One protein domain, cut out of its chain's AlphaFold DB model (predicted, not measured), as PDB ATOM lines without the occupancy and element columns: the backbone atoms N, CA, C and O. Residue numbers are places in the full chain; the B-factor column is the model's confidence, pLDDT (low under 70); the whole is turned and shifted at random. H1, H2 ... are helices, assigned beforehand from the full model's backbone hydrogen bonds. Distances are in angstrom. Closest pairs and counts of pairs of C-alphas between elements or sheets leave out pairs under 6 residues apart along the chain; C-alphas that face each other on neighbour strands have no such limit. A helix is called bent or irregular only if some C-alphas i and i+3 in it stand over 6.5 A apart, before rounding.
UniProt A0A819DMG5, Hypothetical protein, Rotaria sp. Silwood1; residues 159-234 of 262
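Overview. This is residues 159 to 234 of the 262 residues of the protein "Hypothetical protein" of Rotaria sp. Silwood1 (UniProt A0A819DMG5). A loose, elongated chain of four helices: H3 is in the middle, H1 crosses it on one side, and H4 meets the last residues of H3 at a corner and runs away from the rest as a long arm that makes much of the length. H2 sits near the first half of H3 without clearly touching any helix, and the loop after it sticks out with residues 184 to 190. The printed part has 76 residues, with the named helices H1, H2, H3 and H4 in that order along the chain and no named strand, and its class is all helix. The whole is loose, with a radius of gyration of the C-alphas of 16.4 A, and the C-alphas span 49 by 31 by 21 A.

Arrangement. H1, residues 159 to 168, touches H3, residues 193 to 206; the closest C-alphas, those of Glu 166 and Ser 194, are 5.9 A apart. The two run opposite ways at a steep tilt of 59 degrees. H2, residues 172 to 183, follows H1 after a tight link, and the two are apart. H2 and H3 are close but not clearly touching, and their closest C-alphas, those of Ile 175 and Leu 195, are 7.6 A apart. They run the same way at a steep tilt of 69.9 degrees, only just short of about perpendicular. H3 touches H4, residues 213 to 230, with residues 203 to 206 alone, and H4 touches H3 with residues 213 to 215 alone. The closest C-alphas of H3 and H4 are those of Gly 206 and Tyr 214, 5.8 A apart. Their lines are about perpendicular at 71 degrees, only just past a steep tilt. H4 is apart from H1 and from H2. In H2, H3 and H4 every O i to N i+4 pair is within hydrogen-bond range, and in H1 4 of 6 are.

Along the chain. H1 begins at C-alpha 159, at (33.714, 139.032, 114.628), and measures 14.5 A from first to last C-alpha. It is neither bent nor irregular, but only just: C-alphas 162 and 165 are 6.3 A apart. H2 measures 16.6 A. H3 measures 19.7 A and begins at C-alpha 193, at (27.875, 129.794, 124.144). H4, the longest helix with 18 residues, measures 25.4 A and ends at C-alpha 230, at (58.764, 147.837, 140.227).

Size, cuts and confidence. The two C-alphas farthest apart, those of Leu 169 and Ser 234, are 50.6 A apart. The printed part has no cut. The links from H2 to H3, 9 residues, and from H3 to H4, 6 residues, are short, and no link is long. Residues 182 to 190 stand free, and so do residues 225 to 231, of which 225 to 230 belong to H4. The mean pLDDT of the printed part is 84.9, and residues 185 to 191 are under 70.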
ATOM      1  N   TYR A 159      34.054 139.918 113.508       86.69
ATOM      2  CA  TYR A 159      33.714 139.032 114.628       86.69
ATOM      3  C   TYR A 159      32.459 139.488 115.397       86.69
ATOM      4  O   TYR A 159      31.646 138.655 115.807       86.69
ATOM      5  N   PHE A 160      32.282 140.805 115.569       87.56
ATOM      6  CA  PHE A 160      31.097 141.355 116.226       87.56
ATOM      7  C   PHE A 160      29.852 141.130 115.365       87.56
ATOM      8  O   PHE A 160      28.831 140.687 115.877       87.56
ATOM      9  N   GLN A 161      29.958 141.347 114.049       86.44
ATOM     10  CA  GLN A 161      28.867 141.087 113.103       86.44
ATOM     11  C   GLN A 161      28.462 139.608 113.069       86.44
ATOM     12  O   GLN A 161      27.274 139.304 113.119       86.44
ATOM     13  N   ALA A 162      29.435 138.691 113.056       86.38
ATOM     14  CA  ALA A 162      29.174 137.251 113.098       86.38
ATOM     15  C   ALA A 162      28.438 136.841 114.383       86.38
ATOM     16  O   ALA A 162      27.486 136.068 114.347       86.38
ATOM     17  N   SER A 163      28.834 137.415 115.519       86.56
ATOM     18  CA  SER A 163      28.186 137.130 116.799       86.56
ATOM     19  C   SER A 163      26.846 137.849 116.979       86.56
ATOM     20  O   SER A 163      26.053 137.430 117.815       86.56
ATOM     21  N   ALA A 164      26.573 138.924 116.234       86.44
ATOM     22  CA  ALA A 164      25.343 139.701 116.374       86.44
ATOM     23  C   ALA A 164      24.097 138.870 116.036       86.44
ATOM     24  O   ALA A 164      23.103 138.960 116.751       86.44
ATOM     25  N   GLN A 165      24.173 138.015 115.009       85.06
ATOM     26  CA  GLN A 165      23.083 137.097 114.659       85.06
ATOM     27  C   GLN A 165      22.825 136.080 115.778       85.06
ATOM     28  O   GLN A 165      21.683 135.850 116.159       85.06
ATOM     29  N   GLU A 166      23.885 135.522 116.367       84.88
ATOM     30  CA  GLU A 166      23.765 134.591 117.495       84.88
ATOM     31  C   GLU A 166      23.200 135.257 118.758       84.88
ATOM     32  O   GLU A 166      22.492 134.616 119.532       84.88
ATOM     33  N   ILE A 167      23.511 136.539 118.971       84.88
ATOM     34  CA  ILE A 167      22.986 137.344 120.079       84.88
ATOM     35  C   ILE A 167      21.516 137.706 119.845       84.88
ATOM     36  O   ILE A 167      20.748 137.759 120.798       84.88
ATOM     37  N   GLN A 168      21.103 137.930 118.597       87.62
ATOM     38  CA  GLN A 168      19.708 138.225 118.267       87.62
ATOM     39  C   GLN A 168      18.780 137.033 118.538       87.62
ATOM     40  O   GLN A 168      17.616 137.227 118.871       87.62
ATOM     41  N   LEU A 169      19.296 135.808 118.417       87.00
ATOM     42  CA  LEU A 169      18.555 134.572 118.681       87.00
ATOM     43  C   LEU A 169      18.409 134.247 120.178       87.00
ATOM     44  O   LEU A 169      17.790 133.241 120.524       87.00
ATOM     45  N   LEU A 170      19.003 135.045 121.068       86.31
ATOM     46  CA  LEU A 170      18.959 134.793 122.504       86.31
ATOM     47  C   LEU A 170      17.567 135.113 123.070       86.31
ATOM     48  O   LEU A 170      17.063 136.222 122.902       86.31
ATOM     49  N   ASN A 171      16.970 134.166 123.795       86.62
ATOM     50  CA  ASN A 171      15.669 134.367 124.432       86.62
ATOM     51  C   ASN A 171      15.802 135.042 125.806       86.62
ATOM     52  O   ASN A 171      16.771 134.811 126.530       86.62
ATOM     53  N   SER A 172      14.778 135.805 126.213       86.31
ATOM     54  CA  SER A 172      14.726 136.443 127.545       86.31
ATOM     55  C   SER A 172      14.877 135.424 128.680       86.31
ATOM     56  O   SER A 172      15.650 135.636 129.611       86.31
ATOM     57  N   ASN A 173      14.230 134.260 128.546       85.94
ATOM     58  CA  ASN A 173      14.296 133.179 129.534       85.94
ATOM     59  C   ASN A 173      15.735 132.689 129.775       85.94
ATOM     60  O   ASN A 173      16.101 132.376 130.908       85.94
ATOM     61  N   ASP A 174      16.575 132.650 128.733       82.06
ATOM     62  CA  ASP A 174      17.977 132.237 128.859       82.06
ATOM     63  C   ASP A 174      18.805 133.258 129.646       82.06
ATOM     64  O   ASP A 174      19.690 132.884 130.422       82.06
ATOM     65  N   ILE A 175      18.492 134.547 129.484       84.62
ATOM     66  CA  ILE A 175      19.126 135.647 130.219       84.62
ATOM     67  C   ILE A 175      18.711 135.595 131.689       84.62
ATOM     68  O   ILE A 175      19.572 135.638 132.566       84.62
ATOM     69  N   GLU A 176      17.419 135.442 131.973       86.50
ATOM     70  CA  GLU A 176      16.901 135.345 133.342       86.50
ATOM     71  C   GLU A 176      17.469 134.133 134.084       86.50
ATOM     72  O   GLU A 176      17.917 134.248 135.229       86.50
ATOM     73  N   MET A 177      17.539 132.972 133.424       82.88
ATOM     74  CA  MET A 177      18.190 131.788 133.987       82.88
ATOM     75  C   MET A 177      19.667 132.044 134.306       82.88
ATOM     76  O   MET A 177      20.153 131.603 135.349       82.88
ATOM     77  N   ALA A 178      20.391 132.759 133.442       80.88
ATOM     78  CA  ALA A 178      21.790 133.102 133.681       80.88
ATOM     79  C   ALA A 178      21.968 134.114 134.826       80.88
ATOM     80  O   ALA A 178      22.866 133.941 135.652       80.88
ATOM     81  N   LEU A 179      21.098 135.123 134.926       82.94
ATOM     82  CA  LEU A 179      21.102 136.095 136.024       82.94
ATOM     83  C   LEU A 179      20.826 135.415 137.369       82.94
ATOM     84  O   LEU A 179      21.585 135.602 138.320       82.94
ATOM     85  N   ASN A 180      19.817 134.542 137.424       84.50
ATOM     86  CA  ASN A 180      19.484 133.768 138.621       84.50
ATOM     87  C   ASN A 180      20.630 132.837 139.053       84.50
ATOM     88  O   ASN A 180      20.896 132.691 140.248       84.50
ATOM     89  N   LYS A 181      21.347 132.232 138.096       78.62
ATOM     90  CA  LYS A 181      22.557 131.437 138.378       78.62
ATOM     91  C   LYS A 181      23.700 132.304 138.916       78.62
ATOM     92  O   LYS A 181      24.362 131.898 139.870       78.62
ATOM     93  N   SER A 182      23.903 133.494 138.345       75.38
ATOM     94  CA  SER A 182      24.927 134.442 138.801       75.38
ATOM     95  C   SER A 182      24.654 134.944 140.219       75.38
ATOM     96  O   SER A 182      25.592 135.067 141.000       75.38
ATOM     97  N   ALA A 183      23.390 135.196 140.573       78.88
ATOM     98  CA  ALA A 183      23.004 135.620 141.920       78.88
ATOM     99  C   ALA A 183      23.270 134.532 142.978       78.88
ATOM    100  O   ALA A 183      23.641 134.834 144.107       78.88
ATOM    101  N   LYS A 184      23.132 133.254 142.601       79.25
ATOM    102  CA  LYS A 184      23.350 132.099 143.489       79.25
ATOM    103  C   LYS A 184      24.814 131.632 143.562       79.25
ATOM    104  O   LYS A 184      25.070 130.574 144.132       79.25
ATOM    105  N   ASN A 185      25.771 132.366 142.970       66.50
ATOM    106  CA  ASN A 185      27.206 132.017 142.891       66.50
ATOM    107  C   ASN A 185      27.491 130.572 142.430       66.50
ATOM    108  O   ASN A 185      28.561 130.016 142.682       66.50
ATOM    109  N   THR A 186      26.542 129.937 141.743       60.56
ATOM    110  CA  THR A 186      26.695 128.553 141.305       60.56
ATOM    111  C   THR A 186      27.398 128.578 139.953       60.56
ATOM    112  O   THR A 186      26.764 128.676 138.903       60.56
ATOM    113  N   PHE A 187      28.732 128.549 139.977       52.69
ATOM    114  CA  PHE A 187      29.558 128.448 138.776       52.69
ATOM    115  C   PHE A 187      29.337 127.084 138.115       52.69
ATOM    116  O   PHE A 187      30.009 126.108 138.433       52.69
ATOM    117  N   SER A 188      28.379 127.005 137.193       53.72
ATOM    118  CA  SER A 188      28.235 125.845 136.317       53.72
ATOM    119  C   SER A 188      28.737 126.183 134.918       53.72
ATOM    120  O   SER A 188      28.325 127.169 134.308       53.72
ATOM    121  N   SER A 189      29.644 125.343 134.421       50.94
ATOM    122  CA  SER A 189      30.374 125.501 133.157       50.94
ATOM    123  C   SER A 189      29.501 125.353 131.898       50.94
ATOM    124  O   SER A 189      29.990 125.587 130.796       50.94
ATOM    125  N   ALA A 190      28.221 124.989 132.032       52.91
ATOM    126  CA  ALA A 190      27.280 124.824 130.920       52.91
ATOM    127  C   ALA A 190      26.495 126.120 130.633       52.91
ATOM    128  O   ALA A 190      25.264 126.133 130.604       52.91
ATOM    129  N   SER A 191      27.207 127.239 130.493       64.81
ATOM    130  CA  SER A 191      26.609 128.513 130.086       64.81
ATOM    131  C   SER A 191      26.485 128.557 128.562       64.81
ATOM    132  O   SER A 191      27.446 128.239 127.860       64.81
ATOM    133  N   ASN A 192      25.306 128.928 128.054       76.62
ATOM    134  CA  ASN A 192      25.015 129.047 126.623       76.62
ATOM    135  C   ASN A 192      26.141 129.808 125.897       76.62
ATOM    136  O   ASN A 192      26.485 130.930 126.277       76.62
ATOM    137  N   ALA A 193      26.715 129.223 124.839       83.19
ATOM    138  CA  ALA A 193      27.875 129.794 124.144       83.19
ATOM    139  C   ALA A 193      27.613 131.222 123.626       83.19
ATOM    140  O   ALA A 193      28.469 132.101 123.755       83.19
ATOM    141  N   SER A 194      26.404 131.479 123.124       84.31
ATOM    142  CA  SER A 194      25.957 132.800 122.670       84.31
ATOM    143  C   SER A 194      25.880 133.824 123.811       84.31
ATOM    144  O   SER A 194      26.245 134.984 123.629       84.31
ATOM    145  N   LEU A 195      25.500 133.396 125.021       85.56
ATOM    146  CA  LEU A 195      25.467 134.256 126.208       85.56
ATOM    147  C   LEU A 195      26.885 134.611 126.672       85.56
ATOM    148  O   LEU A 195      27.166 135.762 126.998       85.56
ATOM    149  N   CYS A 196      27.816 133.656 126.621       84.44
ATOM    150  CA  CYS A 196      29.235 133.929 126.855       84.44
ATOM    151  C   CYS A 196      29.800 134.927 125.831       84.44
ATOM    152  O   CYS A 196      30.526 135.850 126.208       84.44
ATOM    153  N   LYS A 197      29.442 134.797 124.544       87.62
ATOM    154  CA  LYS A 197      29.812 135.772 123.502       87.62
ATOM    155  C   LYS A 197      29.238 137.161 123.798       87.62
ATOM    156  O   LYS A 197      29.976 138.142 123.708       87.62
ATOM    157  N   LEU A 198      27.974 137.254 124.216       88.38
ATOM    158  CA  LEU A 198      27.348 138.512 124.639       88.38
ATOM    159  C   LEU A 198      28.107 139.163 125.806       88.38
ATOM    160  O   LEU A 198      28.500 140.326 125.715       88.38
ATOM    161  N   LEU A 199      28.379 138.408 126.874       87.38
ATOM    162  CA  LEU A 199      29.130 138.904 128.031       87.38
ATOM    163  C   LEU A 199      30.540 139.363 127.647       87.38
ATOM    164  O   LEU A 199      31.012 140.384 128.146       87.38
ATOM    165  N   ASN A 200      31.201 138.664 126.722       87.12
ATOM    166  CA  ASN A 200      32.503 139.077 126.203       87.12
ATOM    167  C   ASN A 200      32.427 140.411 125.443       87.12
ATOM    168  O   ASN A 200      33.305 141.260 125.626       87.12
ATOM    169  N   HIS A 201      31.377 140.652 124.650       87.88
ATOM    170  CA  HIS A 201      31.167 141.959 124.016       87.88
ATOM    171  C   HIS A 201      30.910 143.060 125.044       87.88
ATOM    172  O   HIS A 201      31.564 144.101 124.986       87.88
ATOM    173  N   ILE A 202      30.039 142.810 126.029       87.69
ATOM    174  CA  ILE A 202      29.753 143.756 127.118       87.69
ATOM    175  C   ILE A 202      31.030 144.081 127.896       87.69
ATOM    176  O   ILE A 202      31.305 145.247 128.166       87.69
ATOM    177  N   LYS A 203      31.856 143.077 128.206       88.00
ATOM    178  CA  LYS A 203      33.153 143.260 128.868       88.00
ATOM    179  C   LYS A 203      34.109 144.109 128.035       88.00
ATOM    180  O   LYS A 203      34.780 144.987 128.576       88.00
ATOM    181  N   THR A 204      34.163 143.866 126.726       86.19
ATOM    182  CA  THR A 204      35.058 144.587 125.807       86.19
ATOM    183  C   THR A 204      34.658 146.058 125.677       86.19
ATOM    184  O   THR A 204      35.515 146.934 125.794       86.19
ATOM    185  N   ILE A 205      33.364 146.339 125.496       85.50
ATOM    186  CA  ILE A 205      32.828 147.706 125.394       85.50
ATOM    187  C   ILE A 205      32.900 148.402 126.759       85.50
ATOM    188  O   ILE A 205      33.432 149.504 126.886       85.50
ATOM    189  N   GLY A 206      32.435 147.725 127.808       86.06
ATOM    190  CA  GLY A 206      32.408 148.244 129.168       86.06
ATOM    191  C   GLY A 206      33.799 148.564 129.709       86.06
ATOM    192  O   GLY A 206      33.938 149.513 130.473       86.06
ATOM    193  N   GLY A 207      34.851 147.863 129.271       86.62
ATOM    194  CA  GLY A 207      36.240 148.167 129.637       86.62
ATOM    195  C   GLY A 207      36.717 149.568 129.236       86.62
ATOM    196  O   GLY A 207      37.697 150.054 129.801       86.62
ATOM    197  N   ARG A 208      36.031 150.228 128.294       85.88
ATOM    198  CA  ARG A 208      36.328 151.595 127.837       85.88
ATOM    199  C   ARG A 208      35.544 152.672 128.579       85.88
ATOM    200  O   ARG A 208      35.932 153.831 128.538       85.88
ATOM    201  N   VAL A 209      34.487 152.298 129.294       86.44
ATOM    202  CA  VAL A 209      33.733 153.230 130.133       86.44
ATOM    203  C   VAL A 209      34.511 153.466 131.428       86.44
ATOM    204  O   VAL A 209      34.729 152.538 132.211       86.44
ATOM    205  N   MET A 210      34.933 154.712 131.643       83.44
ATOM    206  CA  MET A 210      35.617 155.156 132.863       83.44
ATOM    207  C   MET A 210      34.817 154.750 134.111       83.44
ATOM    208  O   MET A 210      33.608 154.948 134.172       83.44
ATOM    209  N   GLY A 211      35.478 154.133 135.093       85.50
ATOM    210  CA  GLY A 211      34.856 153.720 136.360       85.50
ATOM    211  C   GLY A 211      34.018 152.432 136.312       85.50
ATOM    212  O   GLY A 211      33.613 151.930 137.359       85.50
ATOM    213  N   SER A 212      33.795 151.837 135.135       90.06
ATOM    214  CA  SER A 212      33.077 150.562 135.022       90.06
ATOM    215  C   SER A 212      33.774 149.406 135.762       90.06
ATOM    216  O   SER A 212      34.988 149.403 135.979       90.06
ATOM    217  N   ALA A 213      33.031 148.347 136.098       89.56
ATOM    218  CA  ALA A 213      33.612 147.130 136.679       89.56
ATOM    219  C   ALA A 213      34.742 146.532 135.815       89.56
ATOM    220  O   ALA A 213      35.757 146.058 136.335       89.56
ATOM    221  N   TYR A 214      34.602 146.611 134.493       90.56
ATOM    222  CA  TYR A 214      35.582 146.090 133.545       90.56
ATOM    223  C   TYR A 214      36.831 146.975 133.443       90.56
ATOM    224  O   TYR A 214      37.942 146.443 133.423       90.56
ATOM    225  N   SER A 215      36.681 148.305 133.451       90.69
ATOM    226  CA  SER A 215      37.823 149.231 133.449       90.69
ATOM    227  C   SER A 215      38.635 149.115 134.743       90.69
ATOM    228  O   SER A 215      39.860 149.011 134.690       90.69
ATOM    229  N   ARG A 216      37.965 148.997 135.900       92.69
ATOM    230  CA  ARG A 216      38.607 148.737 137.201       92.69
ATOM    231  C   ARG A 216      39.366 147.411 137.212       92.69
ATOM    232  O   ARG A 216      40.482 147.349 137.719       92.69
ATOM    233  N   THR A 217      38.803 146.367 136.602       91.94
ATOM    234  CA  THR A 217      39.485 145.068 136.469       91.94
ATOM    235  C   THR A 217      40.757 145.192 135.625       91.94
ATOM    236  O   THR A 217      41.802 144.683 136.024       91.94
ATOM    237  N   ALA A 218      40.702 145.911 134.498       90.12
ATOM    238  CA  ALA A 218      41.874 146.163 133.661       90.12
ATOM    239  C   ALA A 218      42.950 146.987 134.395       90.12
ATOM    240  O   ALA A 218      44.139 146.689 134.284       90.12
ATOM    241  N   LEU A 219      42.544 147.993 135.177       92.69
ATOM    242  CA  LEU A 219      43.450 148.770 136.029       92.69
ATOM    243  C   LEU A 219      44.099 147.903 137.109       92.69
ATOM    244  O   LEU A 219      45.309 147.986 137.292       92.69
ATOM    245  N   ARG A 220      43.340 147.014 137.757       93.94
ATOM    246  CA  ARG A 220      43.880 146.060 138.736       93.94
ATOM    247  C   ARG A 220      44.970 145.181 138.125       93.94
ATOM    248  O   ARG A 220      46.032 145.029 138.718       93.94
ATOM    249  N   THR A 221      44.755 144.658 136.917       94.12
ATOM    250  CA  THR A 221      45.789 143.894 136.198       94.12
ATOM    251  C   THR A 221      47.047 144.731 135.944       94.12
ATOM    252  O   THR A 221      48.153 144.229 136.128       94.12
ATOM    253  N   ARG A 222      46.904 146.013 135.578       94.38
ATOM    254  CA  ARG A 222      48.054 146.921 135.400       94.38
ATOM    255  C   ARG A 222      48.797 147.181 136.708       94.38
ATOM    256  O   ARG A 222      50.019 147.162 136.703       94.38
ATOM    257  N   ILE A 223      48.078 147.372 137.813       94.62
ATOM    258  CA  ILE A 223      48.676 147.536 139.144       94.62
ATOM    259  C   ILE A 223      49.490 146.292 139.512       94.62
ATOM    260  O   ILE A 223      50.641 146.426 139.907       94.62
ATOM    261  N   HIS A 224      48.958 145.082 139.309       94.69
ATOM    262  CA  HIS A 224      49.721 143.852 139.556       94.69
ATOM    263  C   HIS A 224      50.975 143.738 138.682       94.69
ATOM    264  O   HIS A 224      52.024 143.334 139.175       94.69
ATOM    265  N   ALA A 225      50.893 144.128 137.406       96.62
ATOM    266  CA  ALA A 225      52.058 144.146 136.523       96.62
ATOM    267  C   ALA A 225      53.126 145.149 136.995       96.62
ATOM    268  O   ALA A 225      54.317 144.848 136.945       96.62
ATOM    269  N   LEU A 226      52.709 146.315 137.500       95.62
ATOM    270  CA  LEU A 226      53.618 147.290 138.107       95.62
ATOM    271  C   LEU A 226      54.253 146.747 139.384       95.62
ATOM    272  O   LEU A 226      55.458 146.880 139.535       95.62
ATOM    273  N   ILE A 227      53.486 146.074 140.248       95.88
ATOM    274  CA  ILE A 227      54.018 145.437 141.462       95.88
ATOM    275  C   ILE A 227      55.100 144.416 141.111       95.88
ATOM    276  O   ILE A 227      56.155 144.378 141.738       95.88
ATOM    277  N   TYR A 228      54.847 143.604 140.086       96.25
ATOM    278  CA  TYR A 228      55.808 142.610 139.622       96.25
ATOM    279  C   TYR A 228      57.097 143.252 139.084       96.25
ATOM    280  O   TYR A 228      58.184 142.755 139.352       96.25
ATOM    281  N   ASN A 229      56.986 144.360 138.341       97.44
ATOM    282  CA  ASN A 229      58.126 144.998 137.675       97.44
ATOM    283  C   ASN A 229      58.900 146.000 138.555       97.44
ATOM    284  O   ASN A 229      60.104 146.160 138.392       97.44
ATOM    285  N   GLN A 230      58.215 146.717 139.447       95.69
ATOM    286  CA  GLN A 230      58.764 147.837 140.227       95.69
ATOM    287  C   GLN A 230      58.781 147.574 141.739       95.69
ATOM    288  O   GLN A 230      59.296 148.396 142.493       95.69
ATOM    289  N   GLY A 231      58.258 146.432 142.189       93.56
ATOM    290  CA  GLY A 231      58.125 146.105 143.604       93.56
ATOM    291  C   GLY A 231      56.825 146.626 144.218       93.56
ATOM    292  O   GLY A 231      55.963 147.204 143.555       93.56
ATOM    293  N   LEU A 232      56.650 146.370 145.514       93.00
ATOM    294  CA  LEU A 232      55.425 146.722 146.230       93.00
ATOM    295  C   LEU A 232      55.287 148.249 146.375       93.00
ATOM    296  O   LEU A 232      56.270 148.917 146.697       93.00
ATOM    297  N   PRO A 233      54.083 148.816 146.184       90.88
ATOM    298  CA  PRO A 233      53.858 150.236 146.391       90.88
ATOM    299  C   PRO A 233      53.963 150.571 147.878       90.88
ATOM    300  O   PRO A 233      53.391 149.884 148.726       90.88
ATOM    301  N   SER A 234      54.627 151.679 148.197       90.44
ATOM    302  CA  SER A 234      54.500 152.310 149.508       90.44
ATOM    303  C   SER A 234      53.173 153.069 149.559       90.44
ATOM    304  O   SER A 234      52.991 154.060 148.853       90.44
TER     305      SER A 234